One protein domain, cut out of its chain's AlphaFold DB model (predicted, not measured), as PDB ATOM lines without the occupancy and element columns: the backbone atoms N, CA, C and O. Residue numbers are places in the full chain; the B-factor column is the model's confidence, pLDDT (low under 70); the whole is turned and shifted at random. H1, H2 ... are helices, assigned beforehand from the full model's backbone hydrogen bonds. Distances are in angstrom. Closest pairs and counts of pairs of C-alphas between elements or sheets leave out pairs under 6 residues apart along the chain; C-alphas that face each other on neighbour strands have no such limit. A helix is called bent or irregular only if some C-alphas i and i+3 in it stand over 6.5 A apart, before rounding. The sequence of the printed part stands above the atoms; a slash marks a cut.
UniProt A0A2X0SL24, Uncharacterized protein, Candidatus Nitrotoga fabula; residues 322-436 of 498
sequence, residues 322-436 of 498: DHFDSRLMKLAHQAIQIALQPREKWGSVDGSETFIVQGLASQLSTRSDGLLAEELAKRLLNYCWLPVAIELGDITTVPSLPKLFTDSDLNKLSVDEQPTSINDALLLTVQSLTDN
ATOM      1  N   ASP A 322     248.280 168.337 259.266       53.62
ATOM      2  CA  ASP A 322     247.427 167.954 260.400       53.62
ATOM      3  C   ASP A 322     247.065 169.169 261.274       53.62
ATOM      4  O   ASP A 322     246.107 169.132 262.045       53.62
ATOM      5  N   HIS A 323     247.792 170.287 261.160       51.78
ATOM      6  CA  HIS A 323     247.527 171.500 261.951       51.78
ATOM      7  C   HIS A 323     246.214 172.197 261.549       51.78
ATOM      8  O   HIS A 323     245.546 172.810 262.386       51.78
ATOM      9  N   PHE A 324     245.776 172.012 260.298       57.19
ATOM     10  CA  PHE A 324     244.466 172.453 259.801       57.19
ATOM     11  C   PHE A 324     243.301 171.550 260.236       57.19
ATOM     12  O   PHE A 324     242.152 171.827 259.886       57.19
ATOM     13  N   ASP A 325     243.548 170.484 261.010       67.81
ATOM     14  CA  ASP A 325     242.475 169.562 261.381       67.81
ATOM     15  C   ASP A 325     241.538 170.068 262.476       67.81
ATOM     16  O   ASP A 325     240.479 169.463 262.693       67.81
ATOM     17  N   SER A 326     241.864 171.183 263.140       86.38
ATOM     18  CA  SER A 326     240.951 171.742 264.133       86.38
ATOM     19  C   SER A 326     239.652 172.208 263.466       86.38
ATOM     20  O   SER A 326     239.641 172.841 262.408       86.38
ATOM     21  N   ARG A 327     238.520 171.899 264.101       88.81
ATOM     22  CA  ARG A 327     237.188 172.265 263.605       88.81
ATOM     23  C   ARG A 327     237.060 173.767 263.347       88.81
ATOM     24  O   ARG A 327     236.515 174.163 262.325       88.81
ATOM     25  N   LEU A 328     237.596 174.600 264.244       91.44
ATOM     26  CA  LEU A 328     237.578 176.057 264.095       91.44
ATOM     27  C   LEU A 328     238.354 176.519 262.856       91.44
ATOM     28  O   LEU A 328     237.851 177.380 262.140       91.44
ATOM     29  N   MET A 329     239.521 175.929 262.565       91.38
ATOM     30  CA  MET A 329     240.265 176.227 261.334       91.38
ATOM     31  C   MET A 329     239.482 175.809 260.090       91.38
ATOM     32  O   MET A 329     239.406 176.587 259.142       91.38
ATOM     33  N   LYS A 330     238.842 174.630 260.097       90.75
ATOM     34  CA  LYS A 330     237.994 174.176 258.979       90.75
ATOM     35  C   LYS A 330     236.841 175.145 258.723       90.75
ATOM     36  O   LYS A 330     236.660 175.584 257.590       90.75
ATOM     37  N   LEU A 331     236.123 175.533 259.780       93.38
ATOM     38  CA  LEU A 331     235.030 176.506 259.701       93.38
ATOM     39  C   LEU A 331     235.517 177.872 259.201       93.38
ATOM     40  O   LEU A 331     234.895 178.443 258.310       93.38
ATOM     41  N   ALA A 332     236.630 178.382 259.736       94.06
ATOM     42  CA  ALA A 332     237.219 179.657 259.330       94.06
ATOM     43  C   ALA A 332     237.649 179.650 257.855       94.06
ATOM     44  O   ALA A 332     237.312 180.567 257.106       94.06
ATOM     45  N   HIS A 333     238.334 178.590 257.421       91.19
ATOM     46  CA  HIS A 333     238.777 178.405 256.042       91.19
ATOM     47  C   HIS A 333     237.608 178.354 255.063       91.19
ATOM     48  O   HIS A 333     237.580 179.120 254.101       91.19
ATOM     49  N   GLN A 334     236.610 177.513 255.337       91.25
ATOM     50  CA  GLN A 334     235.420 177.426 254.499       91.25
ATOM     51  C   GLN A 334     234.640 178.750 254.492       91.25
ATOM     52  O   GLN A 334     234.198 179.189 253.434       91.25
ATOM     53  N   ALA A 335     234.517 179.431 255.637       93.62
ATOM     54  CA  ALA A 335     233.806 180.705 255.723       93.62
ATOM     55  C   ALA A 335     234.498 181.803 254.904       93.62
ATOM     56  O   ALA A 335     233.821 182.536 254.184       93.62
ATOM     57  N   ILE A 336     235.832 181.890 254.952       90.88
ATOM     58  CA  ILE A 336     236.608 182.829 254.128       90.88
ATOM     59  C   ILE A 336     236.473 182.483 252.642       90.88
ATOM     60  O   ILE A 336     236.225 183.374 251.832       90.88
ATOM     61  N   GLN A 337     236.573 181.203 252.272       87.38
ATOM     62  CA  GLN A 337     236.390 180.773 250.882       87.38
ATOM     63  C   GLN A 337     235.009 181.158 250.341       87.38
ATOM     64  O   GLN A 337     234.923 181.719 249.251       87.38
ATOM     65  N   ILE A 338     233.940 180.907 251.100       88.94
ATOM     66  CA  ILE A 338     232.574 181.281 250.711       88.94
ATOM     67  C   ILE A 338     232.418 182.804 250.648       88.94
ATOM     68  O   ILE A 338     231.849 183.317 249.685       88.94
ATOM     69  N   ALA A 339     232.951 183.541 251.628       88.81
ATOM     70  CA  ALA A 339     232.882 185.004 251.655       88.81
ATOM     71  C   ALA A 339     233.563 185.649 250.434       88.81
ATOM     72  O   ALA A 339     233.141 186.716 249.988       88.81
ATOM     73  N   LEU A 340     234.582 184.989 249.870       84.12
ATOM     74  CA  LEU A 340     235.276 185.412 248.653       84.12
ATOM     75  C   LEU A 340     234.549 185.029 247.353       84.12
ATOM     76  O   LEU A 340     234.880 185.561 246.294       84.12
ATOM     77  N   GLN A 341     233.564 184.131 247.397       83.75
ATOM     78  CA  GLN A 341     232.838 183.674 246.211       83.75
ATOM     79  C   GLN A 341     231.585 184.523 245.902       83.75
ATOM     80  O   GLN A 341     230.979 185.134 246.793       83.75
ATOM     81  N   PRO A 342     231.137 184.551 244.629       78.75
ATOM     82  CA  PRO A 342     229.800 185.024 244.271       78.75
ATOM     83  C   PRO A 342     228.709 184.246 245.019       78.75
ATOM     84  O   PRO A 342     228.844 183.042 245.254       78.75
ATOM     85  N   ARG A 343     227.620 184.931 245.383       76.88
ATOM     86  CA  ARG A 343     226.555 184.373 246.230       76.88
ATOM     87  C   ARG A 343     225.867 183.166 245.597       76.88
ATOM     88  O   ARG A 343     225.473 182.250 246.313       76.88
ATOM     89  N   GLU A 344     225.772 183.118 244.269       80.00
ATOM     90  CA  GLU A 344     225.155 182.001 243.546       80.00
ATOM     91  C   GLU A 344     225.872 180.666 243.802       80.00
ATOM     92  O   GLU A 344     225.285 179.604 243.615       80.00
ATOM     93  N   LYS A 345     227.129 180.704 244.267       78.44
ATOM     94  CA  LYS A 345     227.944 179.517 244.555       78.44
ATOM     95  C   LYS A 345     227.884 179.049 246.013       78.44
ATOM     96  O   LYS A 345     228.442 178.007 246.328       78.44
ATOM     97  N   TRP A 346     227.184 179.753 246.909       78.75
ATOM     98  CA  TRP A 346     227.139 179.409 248.343       78.75
ATOM     99  C   TRP A 346     226.376 178.105 248.650       78.75
ATOM    100  O   TRP A 346     226.522 177.548 249.739       78.75
ATOM    101  N   GLY A 347     225.553 177.623 247.712       71.94
ATOM    102  CA  GLY A 347     224.707 176.437 247.883       71.94
ATOM    103  C   GLY A 347     225.429 175.090 247.780       71.94
ATOM    104  O   GLY A 347     224.804 174.070 248.036       71.94
ATOM    105  N   SER A 348     226.715 175.055 247.417       67.38
ATOM    106  CA  SER A 348     227.450 173.803 247.175       67.38
ATOM    107  C   SER A 348     228.156 173.225 248.406       67.38
ATOM    108  O   SER A 348     228.987 172.331 248.264       67.38
ATOM    109  N   VAL A 349     227.913 173.764 249.603       70.06
ATOM    110  CA  VAL A 349     228.571 173.277 250.823       70.06
ATOM    111  C   VAL A 349     227.721 172.186 251.451       70.06
ATOM    112  O   VAL A 349     226.732 172.469 252.125       70.06
ATOM    113  N   ASP A 350     228.121 170.939 251.229       68.00
ATOM    114  CA  ASP A 350     227.534 169.771 251.878       68.00
ATOM    115  C   ASP A 350     228.081 169.606 253.303       68.00
ATOM    116  O   ASP A 350     229.292 169.645 253.534       68.00
ATOM    117  N   GLY A 351     227.187 169.383 254.268       78.31
ATOM    118  CA  GLY A 351     227.564 169.034 255.637       78.31
ATOM    119  C   GLY A 351     226.566 169.474 256.705       78.31
ATOM    120  O   GLY A 351     225.695 170.312 256.493       78.31
ATOM    121  N   SER A 352     226.725 168.929 257.912       77.00
ATOM    122  CA  SER A 352     225.936 169.326 259.088       77.00
ATOM    123  C   SER A 352     226.257 170.742 259.589       77.00
ATOM    124  O   SER A 352     225.522 171.287 260.411       77.00
ATOM    125  N   GLU A 353     227.345 171.349 259.104       89.38
ATOM    126  CA  GLU A 353     227.841 172.659 259.548       89.38
ATOM    127  C   GLU A 353     227.623 173.779 258.523       89.38
ATOM    128  O   GLU A 353     227.994 174.922 258.787       89.38
ATOM    129  N   THR A 354     226.973 173.495 257.390       90.94
ATOM    130  CA  THR A 354     226.754 174.455 256.293       90.94
ATOM    131  C   THR A 354     226.163 175.777 256.774       90.94
ATOM    132  O   THR A 354     226.656 176.844 256.415       90.94
ATOM    133  N   PHE A 355     225.169 175.723 257.663       92.00
ATOM    134  CA  PHE A 355     224.549 176.916 258.245       92.00
ATOM    135  C   PHE A 355     225.544 177.792 259.029       92.00
ATOM    136  O   PHE A 355     225.487 179.018 258.960       92.00
ATOM    137  N   ILE A 356     226.481 177.176 259.760       94.38
ATOM    138  CA  ILE A 356     227.499 177.896 260.536       94.38
ATOM    139  C   ILE A 356     228.471 178.591 259.591       94.38
ATOM    140  O   ILE A 356     228.747 179.778 259.750       94.38
ATOM    141  N   VAL A 357     228.962 177.864 258.591       94.31
ATOM    142  CA  VAL A 357     229.913 178.401 257.619       94.31
ATOM    143  C   VAL A 357     229.286 179.551 256.829       94.31
ATOM    144  O   VAL A 357     229.907 180.600 256.688       94.31
ATOM    145  N   GLN A 358     228.039 179.402 256.378       93.50
ATOM    146  CA  GLN A 358     227.307 180.451 255.662       93.50
ATOM    147  C   GLN A 358     227.030 181.680 256.539       93.50
ATOM    148  O   GLN A 358     227.184 182.810 256.073       93.50
ATOM    149  N   GLY A 359     226.671 181.487 257.812       95.00
ATOM    150  CA  GLY A 359     226.488 182.593 258.754       95.00
ATOM    151  C   GLY A 359     227.791 183.338 259.055       95.00
ATOM    152  O   GLY A 359     227.806 184.567 259.062       95.00
ATOM    153  N   LEU A 360     228.909 182.620 259.224       95.62
ATOM    154  CA  LEU A 360     230.238 183.224 259.366       95.62
ATOM    155  C   LEU A 360     230.667 183.949 258.086       95.62
ATOM    156  O   LEU A 360     231.129 185.081 258.160       95.62
ATOM    157  N   ALA A 361     230.473 183.348 256.913       93.69
ATOM    158  CA  ALA A 361     230.781 183.977 255.632       93.69
ATOM    159  C   ALA A 361     229.969 185.264 255.420       93.69
ATOM    160  O   ALA A 361     230.509 186.274 254.973       93.69
ATOM    161  N   SER A 362     228.688 185.255 255.801       93.56
ATOM    162  CA  SER A 362     227.821 186.439 255.823       93.56
ATOM    163  C   SER A 362     228.343 187.516 256.782       93.56
ATOM    164  O   SER A 362     228.377 188.679 256.399       93.56
ATOM    165  N   GLN A 363     228.832 187.139 257.969       94.81
ATOM    166  CA  GLN A 363     229.422 188.067 258.946       94.81
ATOM    167  C   GLN A 363     230.762 188.661 258.473       94.81
ATOM    168  O   GLN A 363     231.076 189.815 258.763       94.81
ATOM    169  N   LEU A 364     231.564 187.876 257.752       92.38
ATOM    170  CA  LEU A 364     232.831 188.312 257.160       92.38
ATOM    171  C   LEU A 364     232.616 189.224 255.951       92.38
ATOM    172  O   LEU A 364     233.434 190.109 255.684       92.38
ATOM    173  N   SER A 365     231.540 188.986 255.207       88.19
ATOM    174  CA  SER A 365     231.203 189.730 254.004       88.19
ATOM    175  C   SER A 365     230.875 191.186 254.323       88.19
ATOM    176  O   SER A 365     230.239 191.517 255.320       88.19
ATOM    177  N   THR A 366     231.295 192.083 253.438       78.75
ATOM    178  CA  THR A 366     230.924 193.505 253.477       78.75
ATOM    179  C   THR A 366     229.591 193.777 252.782       78.75
ATOM    180  O   THR A 366     229.087 194.901 252.832       78.75
ATOM    181  N   ARG A 367     229.022 192.765 252.118       78.06
ATOM    182  CA  ARG A 367     227.728 192.852 251.437       78.06
ATOM    183  C   ARG A 367     226.615 192.996 252.480       78.06
ATOM    184  O   ARG A 367     226.715 192.462 253.580       78.06
ATOM    185  N   SER A 368     225.517 193.666 252.132       64.06
ATOM    186  CA  SER A 368     224.349 193.911 253.005       64.06
ATOM    187  C   SER A 368     223.532 192.654 253.367       64.06
ATOM    188  O   SER A 368     222.365 192.751 253.739       64.06
ATOM    189  N   ASP A 369     224.131 191.469 253.282       68.38
ATOM    190  CA  ASP A 369     223.485 190.158 253.365       68.38
ATOM    191  C   ASP A 369     223.489 189.583 254.788       68.38
ATOM    192  O   ASP A 369     223.503 188.366 254.978       68.38
ATOM    193  N   GLY A 370     223.454 190.453 255.801       87.12
ATOM    194  CA  GLY A 370     223.575 190.099 257.220       87.12
ATOM    195  C   GLY A 370     222.454 189.219 257.787       87.12
ATOM    196  O   GLY A 370     222.433 188.981 258.989       87.12
ATOM    197  N   LEU A 371     221.523 188.732 256.957       92.56
ATOM    198  CA  LEU A 371     220.449 187.829 257.370       92.56
ATOM    199  C   LEU A 371     221.005 186.507 257.914       92.56
ATOM    200  O   LEU A 371     220.646 186.118 259.018       92.56
ATOM    201  N   LEU A 372     221.909 185.846 257.181       93.88
ATOM    202  CA  LEU A 372     222.486 184.562 257.606       93.88
ATOM    203  C   LEU A 372     223.379 184.727 258.845       93.88
ATOM    204  O   LEU A 372     223.365 183.883 259.739       93.88
ATOM    205  N   ALA A 373     224.124 185.834 258.928       95.06
ATOM    206  CA  ALA A 373     224.878 186.196 260.125       95.06
ATOM    207  C   ALA A 373     223.956 186.406 261.334       95.06
ATOM    208  O   ALA A 373     224.234 185.897 262.416       95.06
ATOM    209  N   GLU A 374     222.836 187.106 261.157       95.38
ATOM    210  CA  GLU A 374     221.851 187.333 262.216       95.38
ATOM    211  C   GLU A 374     221.148 186.033 262.635       95.38
ATOM    212  O   GLU A 374     220.999 185.781 263.831       95.38
ATOM    213  N   GLU A 375     220.775 185.168 261.691       95.00
ATOM    214  CA  GLU A 375     220.223 183.842 261.986       95.00
ATOM    215  C   GLU A 375     221.211 182.993 262.791       95.00
ATOM    216  O   GLU A 375     220.829 182.377 263.794       95.00
ATOM    217  N   LEU A 376     222.493 182.989 262.403       95.56
ATOM    218  CA  LEU A 376     223.534 182.300 263.157       95.56
ATOM    219  C   LEU A 376     223.707 182.924 264.543       95.56
ATOM    220  O   LEU A 376     223.669 182.196 265.532       95.56
ATOM    221  N   ALA A 377     223.818 184.249 264.651       95.75
ATOM    222  CA  ALA A 377     223.975 184.950 265.925       95.75
ATOM    223  C   ALA A 377     222.818 184.631 266.877       95.75
ATOM    224  O   ALA A 377     223.029 184.349 268.058       95.75
ATOM    225  N   LYS A 378     221.593 184.602 266.353       95.06
ATOM    226  CA  LYS A 378     220.393 184.224 267.093       95.06
ATOM    227  C   LYS A 378     220.406 182.760 267.521       95.06
ATOM    228  O   LYS A 378     220.062 182.460 268.663       95.06
ATOM    229  N   ARG A 379     220.841 181.842 266.654       94.12
ATOM    230  CA  ARG A 379     220.981 180.422 267.005       94.12
ATOM    231  C   ARG A 379     222.033 180.219 268.094       94.12
ATOM    232  O   ARG A 379     221.759 179.527 269.069       94.12
ATOM    233  N   LEU A 380     223.195 180.859 267.979       94.12
ATOM    234  CA  LEU A 380     224.252 180.807 268.995       94.12
ATOM    235  C   LEU A 380     223.801 181.430 270.316       94.12
ATOM    236  O   LEU A 380     224.182 180.958 271.380       94.12
ATOM    237  N   LEU A 381     222.950 182.451 270.261       93.88
ATOM    238  CA  LEU A 381     222.349 183.060 271.437       93.88
ATOM    239  C   LEU A 381     221.321 182.130 272.111       93.88
ATOM    240  O   LEU A 381     221.322 182.021 273.333       93.88
ATOM    241  N   ASN A 382     220.478 181.431 271.343       92.81
ATOM    242  CA  ASN A 382     219.468 180.508 271.880       92.81
ATOM    243  C   ASN A 382     220.051 179.185 272.380       92.81
ATOM    244  O   ASN A 382     219.535 178.616 273.340       92.81
ATOM    245  N   TYR A 383     221.139 178.733 271.763       92.50
ATOM    246  CA  TYR A 383     221.840 177.500 272.095       92.50
ATOM    247  C   TYR A 383     223.269 177.779 272.582       92.50
ATOM    248  O   TYR A 383     224.212 177.080 272.209       92.50
ATOM    249  N   CYS A 384     223.443 178.799 273.428       90.06
ATOM    250  CA  CYS A 384     224.757 179.304 273.856       90.06
ATOM    251  C   CYS A 384     225.602 178.316 274.675       90.06
ATOM    252  O   CYS A 384     226.740 178.615 275.036       90.06
ATOM    253  N   TRP A 385     225.036 177.159 275.005       89.06
ATOM    254  CA  TRP A 385     225.696 176.062 275.694       89.06
ATOM    255  C   TRP A 385     226.200 174.965 274.750       89.06
ATOM    256  O   TRP A 385     226.970 174.113 275.191       89.06
ATOM    257  N   LEU A 386     225.774 174.944 273.477       91.88
ATOM    258  CA  LEU A 386     226.275 173.953 272.527       91.88
ATOM    259  C   LEU A 386     227.797 174.088 272.426       91.88
ATOM    260  O   LEU A 386     228.286 175.219 272.357       91.88
ATOM    261  N   PRO A 387     228.549 172.976 272.342       90.06
ATOM    262  CA  PRO A 387     230.001 173.028 272.213       90.06
ATOM    263  C   PRO A 387     230.445 173.967 271.093       90.06
ATOM    264  O   PRO A 387     231.264 174.850 271.318       90.06
ATOM    265  N   VAL A 388     229.792 173.872 269.928       89.94
ATOM    266  CA  VAL A 388     230.077 174.750 268.787       89.94
ATOM    267  C   VAL A 388     229.790 176.222 269.086       89.94
ATOM    268  O   VAL A 388     230.546 177.087 268.668       89.94
ATOM    269  N   ALA A 389     228.745 176.531 269.857       93.19
ATOM    270  CA  ALA A 389     228.437 177.909 270.220       93.19
ATOM    271  C   ALA A 389     229.443 178.487 271.216       93.19
ATOM    272  O   ALA A 389     229.807 179.656 271.126       93.19
ATOM    273  N   ILE A 390     229.941 177.654 272.128       93.69
ATOM    274  CA  ILE A 390     231.003 178.021 273.064       93.69
ATOM    275  C   ILE A 390     232.351 178.186 272.340       93.69
ATOM    276  O   ILE A 390     233.113 179.086 272.684       93.69
ATOM    277  N   GLU A 391     232.653 177.336 271.353       91.44
ATOM    278  CA  GLU A 391     233.866 177.419 270.526       91.44
ATOM    279  C   GLU A 391     233.870 178.675 269.640       91.44
ATOM    280  O   GLU A 391     234.890 179.361 269.561       91.44
ATOM    281  N   LEU A 392     232.732 178.990 269.010       93.44
ATOM    282  CA  LEU A 392     232.575 180.175 268.165       93.44
ATOM    283  C   LEU A 392     232.515 181.474 268.976       93.44
ATOM    284  O   LEU A 392     233.052 182.492 268.547       93.44
ATOM    285  N   GLY A 393     231.875 181.459 270.146       92.81
ATOM    286  CA  GLY A 393     231.644 182.666 270.932       92.81
ATOM    287  C   GLY A 393     230.651 183.629 270.266       92.81
ATOM    288  O   GLY A 393     229.740 183.222 269.544       92.81
ATOM    289  N   ASP A 394     230.789 184.926 270.551       92.44
ATOM    290  CA  ASP A 394     229.906 185.952 269.993       92.44
ATOM    291  C   ASP A 394     230.359 186.365 268.591       92.44
ATOM    292  O   ASP A 394     231.238 187.214 268.433       92.44
ATOM    293  N   ILE A 395     229.716 185.813 267.562       94.50
ATOM    294  CA  ILE A 395     230.080 186.117 266.174       94.50
ATOM    295  C   ILE A 395     229.876 187.583 265.790       94.50
ATOM    296  O   ILE A 395     230.478 188.033 264.827       94.50
ATOM    297  N   THR A 396     229.094 188.366 266.543       91.31
ATOM    298  CA  THR A 396     228.966 189.807 266.257       91.31
ATOM    299  C   THR A 396     230.259 190.578 266.536       91.31
ATOM    300  O   THR A 396     230.402 191.723 266.111       91.31
ATOM    301  N   THR A 397     231.216 189.946 267.224       91.00
ATOM    302  CA  THR A 397     232.571 190.473 267.431       91.00
ATOM    303  C   THR A 397     233.528 190.105 266.300       91.00
ATOM    304  O   THR A 397     234.590 190.717 266.199       91.00
ATOM    305  N   VAL A 398     233.153 189.152 265.434       92.31
ATOM    306  CA  VAL A 398     233.966 188.753 264.282       92.31
ATOM    307  C   VAL A 398     234.031 189.929 263.310       92.31
ATOM    308  O   VAL A 398     232.986 190.396 262.835       92.31
ATOM    309  N   PRO A 399     235.237 190.441 263.023       91.25
ATOM    310  CA  PRO A 399     235.399 191.558 262.116       91.25
ATOM    311  C   PRO A 399     235.152 191.122 260.670       91.25
ATOM    312  O   PRO A 399     235.401 189.983 260.288       91.25
ATOM    313  N   SER A 400     234.708 192.066 259.840       90.75
ATOM    314  CA  SER A 400     234.618 191.862 258.393       90.75
ATOM    315  C   SER A 400     235.983 191.484 257.806       90.75
ATOM    316  O   SER A 400     237.016 191.948 258.298       90.75
ATOM    317  N   LEU A 401     235.987 190.772 256.684       87.69
ATOM    318  CA  LEU A 401     237.192 190.324 255.991       87.69
ATOM    319  C   LEU A 401     238.239 191.438 255.746       87.69
ATOM    320  O   LEU A 401     239.408 191.226 256.066       87.69
ATOM    321  N   PRO A 402     237.879 192.658 255.289       83.50
ATOM    322  CA  PRO A 402     238.868 193.722 255.095       83.50
ATOM    323  C   PRO A 402     239.545 194.164 256.400       83.50
ATOM    324  O   PRO A 402     240.724 194.521 256.416       83.50
ATOM    325  N   LYS A 403     238.800 194.129 257.510       85.88
ATOM    326  CA  LYS A 403     239.327 194.447 258.838       85.88
ATOM    327  C   LYS A 403     240.242 193.330 259.343       85.88
ATOM    328  O   LYS A 403     241.290 193.655 259.880       85.88
ATOM    329  N   LEU A 404     239.919 192.056 259.090       87.69
ATOM    330  CA  LEU A 404     240.830 190.940 259.384       87.69
ATOM    331  C   LEU A 404     242.169 191.093 258.665       87.69
ATOM    332  O   LEU A 404     243.207 190.949 259.292       87.69
ATOM    333  N   PHE A 405     242.170 191.423 257.369       81.44
ATOM    334  CA  PHE A 405     243.408 191.563 256.593       81.44
ATOM    335  C   PHE A 405     244.309 192.716 257.047       81.44
ATOM    336  O   PHE A 405     245.525 192.675 256.821       81.44
ATOM    337  N   THR A 406     243.714 193.734 257.665       76.19
ATOM    338  CA  THR A 406     244.397 194.943 258.136       76.19
ATOM    339  C   THR A 406     244.637 194.947 259.645       76.19
ATOM    340  O   THR A 406     245.196 195.913 260.161       76.19
ATOM    341  N   ASP A 407     244.249 193.882 260.351       81.19
ATOM    342  CA  ASP A 407     244.412 193.786 261.793       81.19
ATOM    343  C   ASP A 407     245.898 193.740 262.178       81.19
ATOM    344  O   ASP A 407     246.690 192.956 261.646       81.19
ATOM    345  N   SER A 408     246.295 194.583 263.129       70.44
ATOM    346  CA  SER A 408     247.660 194.603 263.652       70.44
ATOM    347  C   SER A 408     248.045 193.310 264.372       70.44
ATOM    348  O   SER A 408     249.236 193.034 264.532       70.44
ATOM    349  N   ASP A 409     247.057 192.533 264.816       77.56
ATOM    350  CA  ASP A 409     247.266 191.307 265.580       77.56
ATOM    351  C   ASP A 409     247.601 190.093 264.703       77.56
ATOM    352  O   ASP A 409     248.051 189.078 265.231       77.56
ATOM    353  N   LEU A 410     247.502 190.214 263.373       72.00
ATOM    354  CA  LEU A 410     247.894 189.165 262.421       72.00
ATOM    355  C   LEU A 410     249.316 188.639 262.641       72.00
ATOM    356  O   LEU A 410     249.561 187.453 262.479       72.00
ATOM    357  N   ASN A 411     250.248 189.504 263.046       75.06
ATOM    358  CA  ASN A 411     251.643 189.115 263.270       75.06
ATOM    359  C   ASN A 411     251.926 188.658 264.712       75.06
ATOM    360  O   ASN A 411     253.066 188.323 265.029       75.06
ATOM    361  N   LYS A 412     250.936 188.710 265.614       80.44
ATOM    362  CA  LYS A 412     251.113 188.329 267.026       80.44
ATOM    363  C   LYS A 412     250.853 186.847 267.275       80.44
ATOM    364  O   LYS A 412     251.338 186.320 268.274       80.44
ATOM    365  N   LEU A 413     250.081 186.197 266.408       78.94
ATOM    366  CA  LEU A 413     249.783 184.776 266.522       78.94
ATOM    367  C   LEU A 413     250.922 183.970 265.895       78.94
ATOM    368  O   LEU A 413     251.308 184.194 264.749       78.94
ATOM    369  N   SER A 414     251.477 183.036 266.666       78.75
ATOM    370  CA  SER A 414     252.381 182.037 266.102       78.75
ATOM    371  C   SER A 414     251.557 181.033 265.301       78.75
ATOM    372  O   SER A 414     250.532 180.561 265.787       78.75
ATOM    373  N   VAL A 415     252.040 180.663 264.113       72.88
ATOM    374  CA  VAL A 415     251.447 179.609 263.266       72.88
ATOM    375  C   VAL A 415     251.361 178.269 264.016       72.88
ATOM    376  O   VAL A 415     250.523 177.428 263.700       72.88
ATOM    377  N   ASP A 416     252.179 178.091 265.057       73.56
ATOM    378  CA  ASP A 416     252.191 176.884 265.879       73.56
ATOM    379  C   ASP A 416     251.102 176.861 266.970       73.56
ATOM    380  O   ASP A 416     250.854 175.807 267.565       73.56
ATOM    381  N   GLU A 417     250.441 177.990 267.257       78.12
ATOM    382  CA  GLU A 417     249.378 178.052 268.263       78.12
ATOM    383  C   GLU A 417     248.043 177.541 267.704       78.12
ATOM    384  O   GLU A 417     247.538 178.003 266.684       78.12
ATOM    385  N   GLN A 418     247.418 176.604 268.421       83.25
ATOM    386  CA  GLN A 418     246.049 176.181 268.129       83.25
ATOM    387  C   GLN A 418     245.068 177.321 268.446       83.25
ATOM    388  O   GLN A 418     245.139 177.888 269.543       83.25
ATOM    389  N   PRO A 419     244.123 177.642 267.542       88.75
ATOM    390  CA  PRO A 419     243.182 178.724 267.781       88.75
ATOM    391  C   PRO A 419     242.274 178.403 268.965       88.75
ATOM    392  O   PRO A 419     241.662 177.333 269.050       88.75
ATOM    393  N   THR A 420     242.154 179.359 269.882       84.88
ATOM    394  CA  THR A 420     241.283 179.237 271.059       84.88
ATOM    395  C   THR A 420     239.904 179.850 270.824       84.88
ATOM    396  O   THR A 420     238.943 179.519 271.526       84.88
ATOM    397  N   SER A 421     239.784 180.689 269.796       89.44
ATOM    398  CA  SER A 421     238.553 181.335 269.354       89.44
ATOM    399  C   SER A 421     238.386 181.248 267.832       89.44
ATOM    400  O   SER A 421     239.348 180.999 267.101       89.44
ATOM    401  N   ILE A 422     237.167 181.483 267.331       93.00
ATOM    402  CA  ILE A 422     236.948 181.621 265.883       93.00
ATOM    403  C   ILE A 422     237.719 182.811 265.299       93.00
ATOM    404  O   ILE A 422     238.154 182.741 264.157       93.00
ATOM    405  N   ASN A 423     237.935 183.878 266.074       91.62
ATOM    406  CA  ASN A 423     238.707 185.032 265.619       91.62
ATOM    407  C   ASN A 423     240.182 184.663 265.416       91.62
ATOM    408  O   ASN A 423     240.749 184.991 264.378       91.62
ATOM    409  N   ASP A 424     240.771 183.901 266.344       90.50
ATOM    410  CA  ASP A 424     242.134 183.369 266.200       90.50
ATOM    411  C   ASP A 424     242.225 182.494 264.945       90.50
ATOM    412  O   ASP A 424     243.145 182.641 264.146       90.50
ATOM    413  N   ALA A 425     241.239 181.609 264.743       92.44
ATOM    414  CA  ALA A 425     241.201 180.716 263.588       92.44
ATOM    415  C   ALA A 425     241.087 181.488 262.267       92.44
ATOM    416  O   ALA A 425     241.749 181.143 261.290       92.44
ATOM    417  N   LEU A 426     240.282 182.551 262.229       93.12
ATOM    418  CA  LEU A 426     240.159 183.429 261.068       93.12
ATOM    419  C   LEU A 426     241.464 184.182 260.784       93.12
ATOM    420  O   LEU A 426     241.886 184.224 259.631       93.12
ATOM    421  N   LEU A 427     242.130 184.720 261.810       90.75
ATOM    422  CA  LEU A 427     243.417 185.410 261.666       90.75
ATOM    423  C   LEU A 427     244.518 184.465 261.165       90.75
ATOM    424  O   LEU A 427     245.193 184.785 260.188       90.75
ATOM    425  N   LEU A 428     244.645 183.277 261.765       89.50
ATOM    426  CA  LEU A 428     245.585 182.239 261.325       89.50
ATOM    427  C   LEU A 428     245.280 181.763 259.902       89.50
ATOM    428  O   LEU A 428     246.190 181.559 259.103       89.50
ATOM    429  N   THR A 429     244.000 181.623 259.554       89.88
ATOM    430  CA  THR A 429     243.597 181.268 258.190       89.88
ATOM    431  C   THR A 429     244.027 182.355 257.209       89.88
ATOM    432  O   THR A 429     244.642 182.041 256.193       89.88
ATOM    433  N   VAL A 430     243.772 183.629 257.518       87.88
ATOM    434  CA  VAL A 430     244.210 184.767 256.696       87.88
ATOM    435  C   VAL A 430     245.730 184.779 256.523       87.88
ATOM    436  O   VAL A 430     246.199 184.949 255.402       87.88
ATOM    437  N   GLN A 431     246.496 184.546 257.590       85.38
ATOM    438  CA  GLN A 431     247.957 184.448 257.533       85.38
ATOM    439  C   GLN A 431     248.417 183.272 256.655       85.38
ATOM    440  O   GLN A 431     249.268 183.426 255.783       85.38
ATOM    441  N   SER A 432     247.786 182.104 256.795       83.81
ATOM    442  CA  SER A 432     248.126 180.934 255.979       83.81
ATOM    443  C   SER A 432     247.841 181.124 254.486       83.81
ATOM    444  O   SER A 432     248.521 180.533 253.645       83.81
ATOM    445  N   LEU A 433     246.843 181.951 254.158       80.31
ATOM    446  CA  LEU A 433     246.490 182.314 252.789       80.31
ATOM    447  C   LEU A 433     247.442 183.362 252.199       80.31
ATOM    448  O   LEU A 433     247.532 183.457 250.980       80.31
ATOM    449  N   THR A 434     248.136 184.148 253.032       72.38
ATOM    450  CA  THR A 434     249.189 185.060 252.555       72.38
ATOM    451  C   THR A 434     250.515 184.350 252.309       72.38
ATOM    452  O   THR A 434     251.275 184.791 251.452       72.38
ATOM    453  N   ASP A 435     250.776 183.254 253.027       71.69
ATOM    454  CA  ASP A 435     252.045 182.519 252.948       71.69
ATOM    455  C   ASP A 435     252.042 181.438 251.858       71.69
ATOM    456  O   ASP A 435     253.069 181.167 251.234       71.69
ATOM    457  N   ASN A 436     250.888 180.817 251.611       60.19
ATOM    458  CA  ASN A 436     250.718 179.841 250.542       60.19
ATOM    459  C   ASN A 436     250.157 180.536 249.304       60.19
ATOM    460  O   ASN A 436     249.189 181.280 249.418       60.19
TER     461      ASN A 436
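What this domain is: This is residues 322 to 436 of the 498 residues of an uncharacterized protein of Candidatus Nitrotoga fabula (UniProt A0A2X0SL24). Four longer helices, H4, H3, H1 and H8, form a compact row in which each crosses the next, with H1 near the middle, between H3 and H8, and H4 beyond H3. Of the short helices, H6 packs on H8, H7 lies beside H8 farther out, H2 lies near one end of H1, and H5 lies near H4 and the start of H8. The printed part has 115 residues with eight named helices, H1 to H8 in chain order, and no named strand; the class is all helix, and the helix packing is mostly crossed. It is compact, with a radius of gyration of the C-alphas of 13.3 A, and rounded, spanning 33 by 32 by 26 A.

Where its parts are: H1 is residues 327 to 340, 20.0 A long, beginning at C-alpha 327 (237.188, 172.265, 263.605). H2 is residues 343 to 348; it is irregular, with C-alphas 344 and 347 7.1 A apart. H3 is residues 354 to 364, 15.2 A, and H4 is residues 371 to 382, 16.3 A, ending at C-alpha 382 (219.468, 180.508, 271.880). H5 is residues 387 to 392 and H6 residues 401 to 406. H7 is residues 408 to 411, only just irregular, with C-alphas 408 and 411 6.8 A apart. H8 is residues 422 to 435, 19.9 A, ending at C-alpha 435 (252.045, 182.519, 252.948).

How they stand to each other: H1 touches H3, closest at the C-alphas of Ala 335 and Ala 361, 4.5 A, at a steep tilt of 60 degrees, the same way. H2 is close to H1 but not clearly touching, closest at the C-alphas of Ile 338 and Trp 346, 6.2 A. H3 touches H4, closest at the C-alphas of Gly 359 and Ala 373, 4.2 A, at a steep tilt of 66 degrees, opposite ways. H5 is close to H4 but not clearly touching, closest at the C-alphas of Leu 380 and Ala 389, 5.2 A. H8 is the hub, touching H1, H6 and H7. It touches H1 closest at the C-alphas of Ala 332 and Leu 426, 5.1 A, at a steep tilt of 64 degrees, the same way. With residues 426 to 430 alone it touches H6, closest at the C-alphas of Leu 404 and Leu 427, 6.5 A, at 68 degrees, a steep tilt only just short of about perpendicular. With residues 427 to 431 alone it only just touches H7, with 3 pairs of C-alphas within 8 A, the closest those of Leu 410 and Leu 427, 5.9 A. H3 and H8 are apart. In H1, H3, H4, H5, H6 and H8 every O i to N i+4 pair is within hydrogen-bond range; H2 has 0 of 2, with 1 of 3 O i to N i+3 pairs within range, and H7 is too short for an O i to N i+4 pair.

The domain as a whole: The two C-alphas farthest apart are those of Asn 382 and Asn 436, 37.8 A. The printed part has no cut, and no link is long. The mean pLDDT of the printed part is 85.4; residues 322 to 325, 348, 350, 368 to 369 and 436 are under 70.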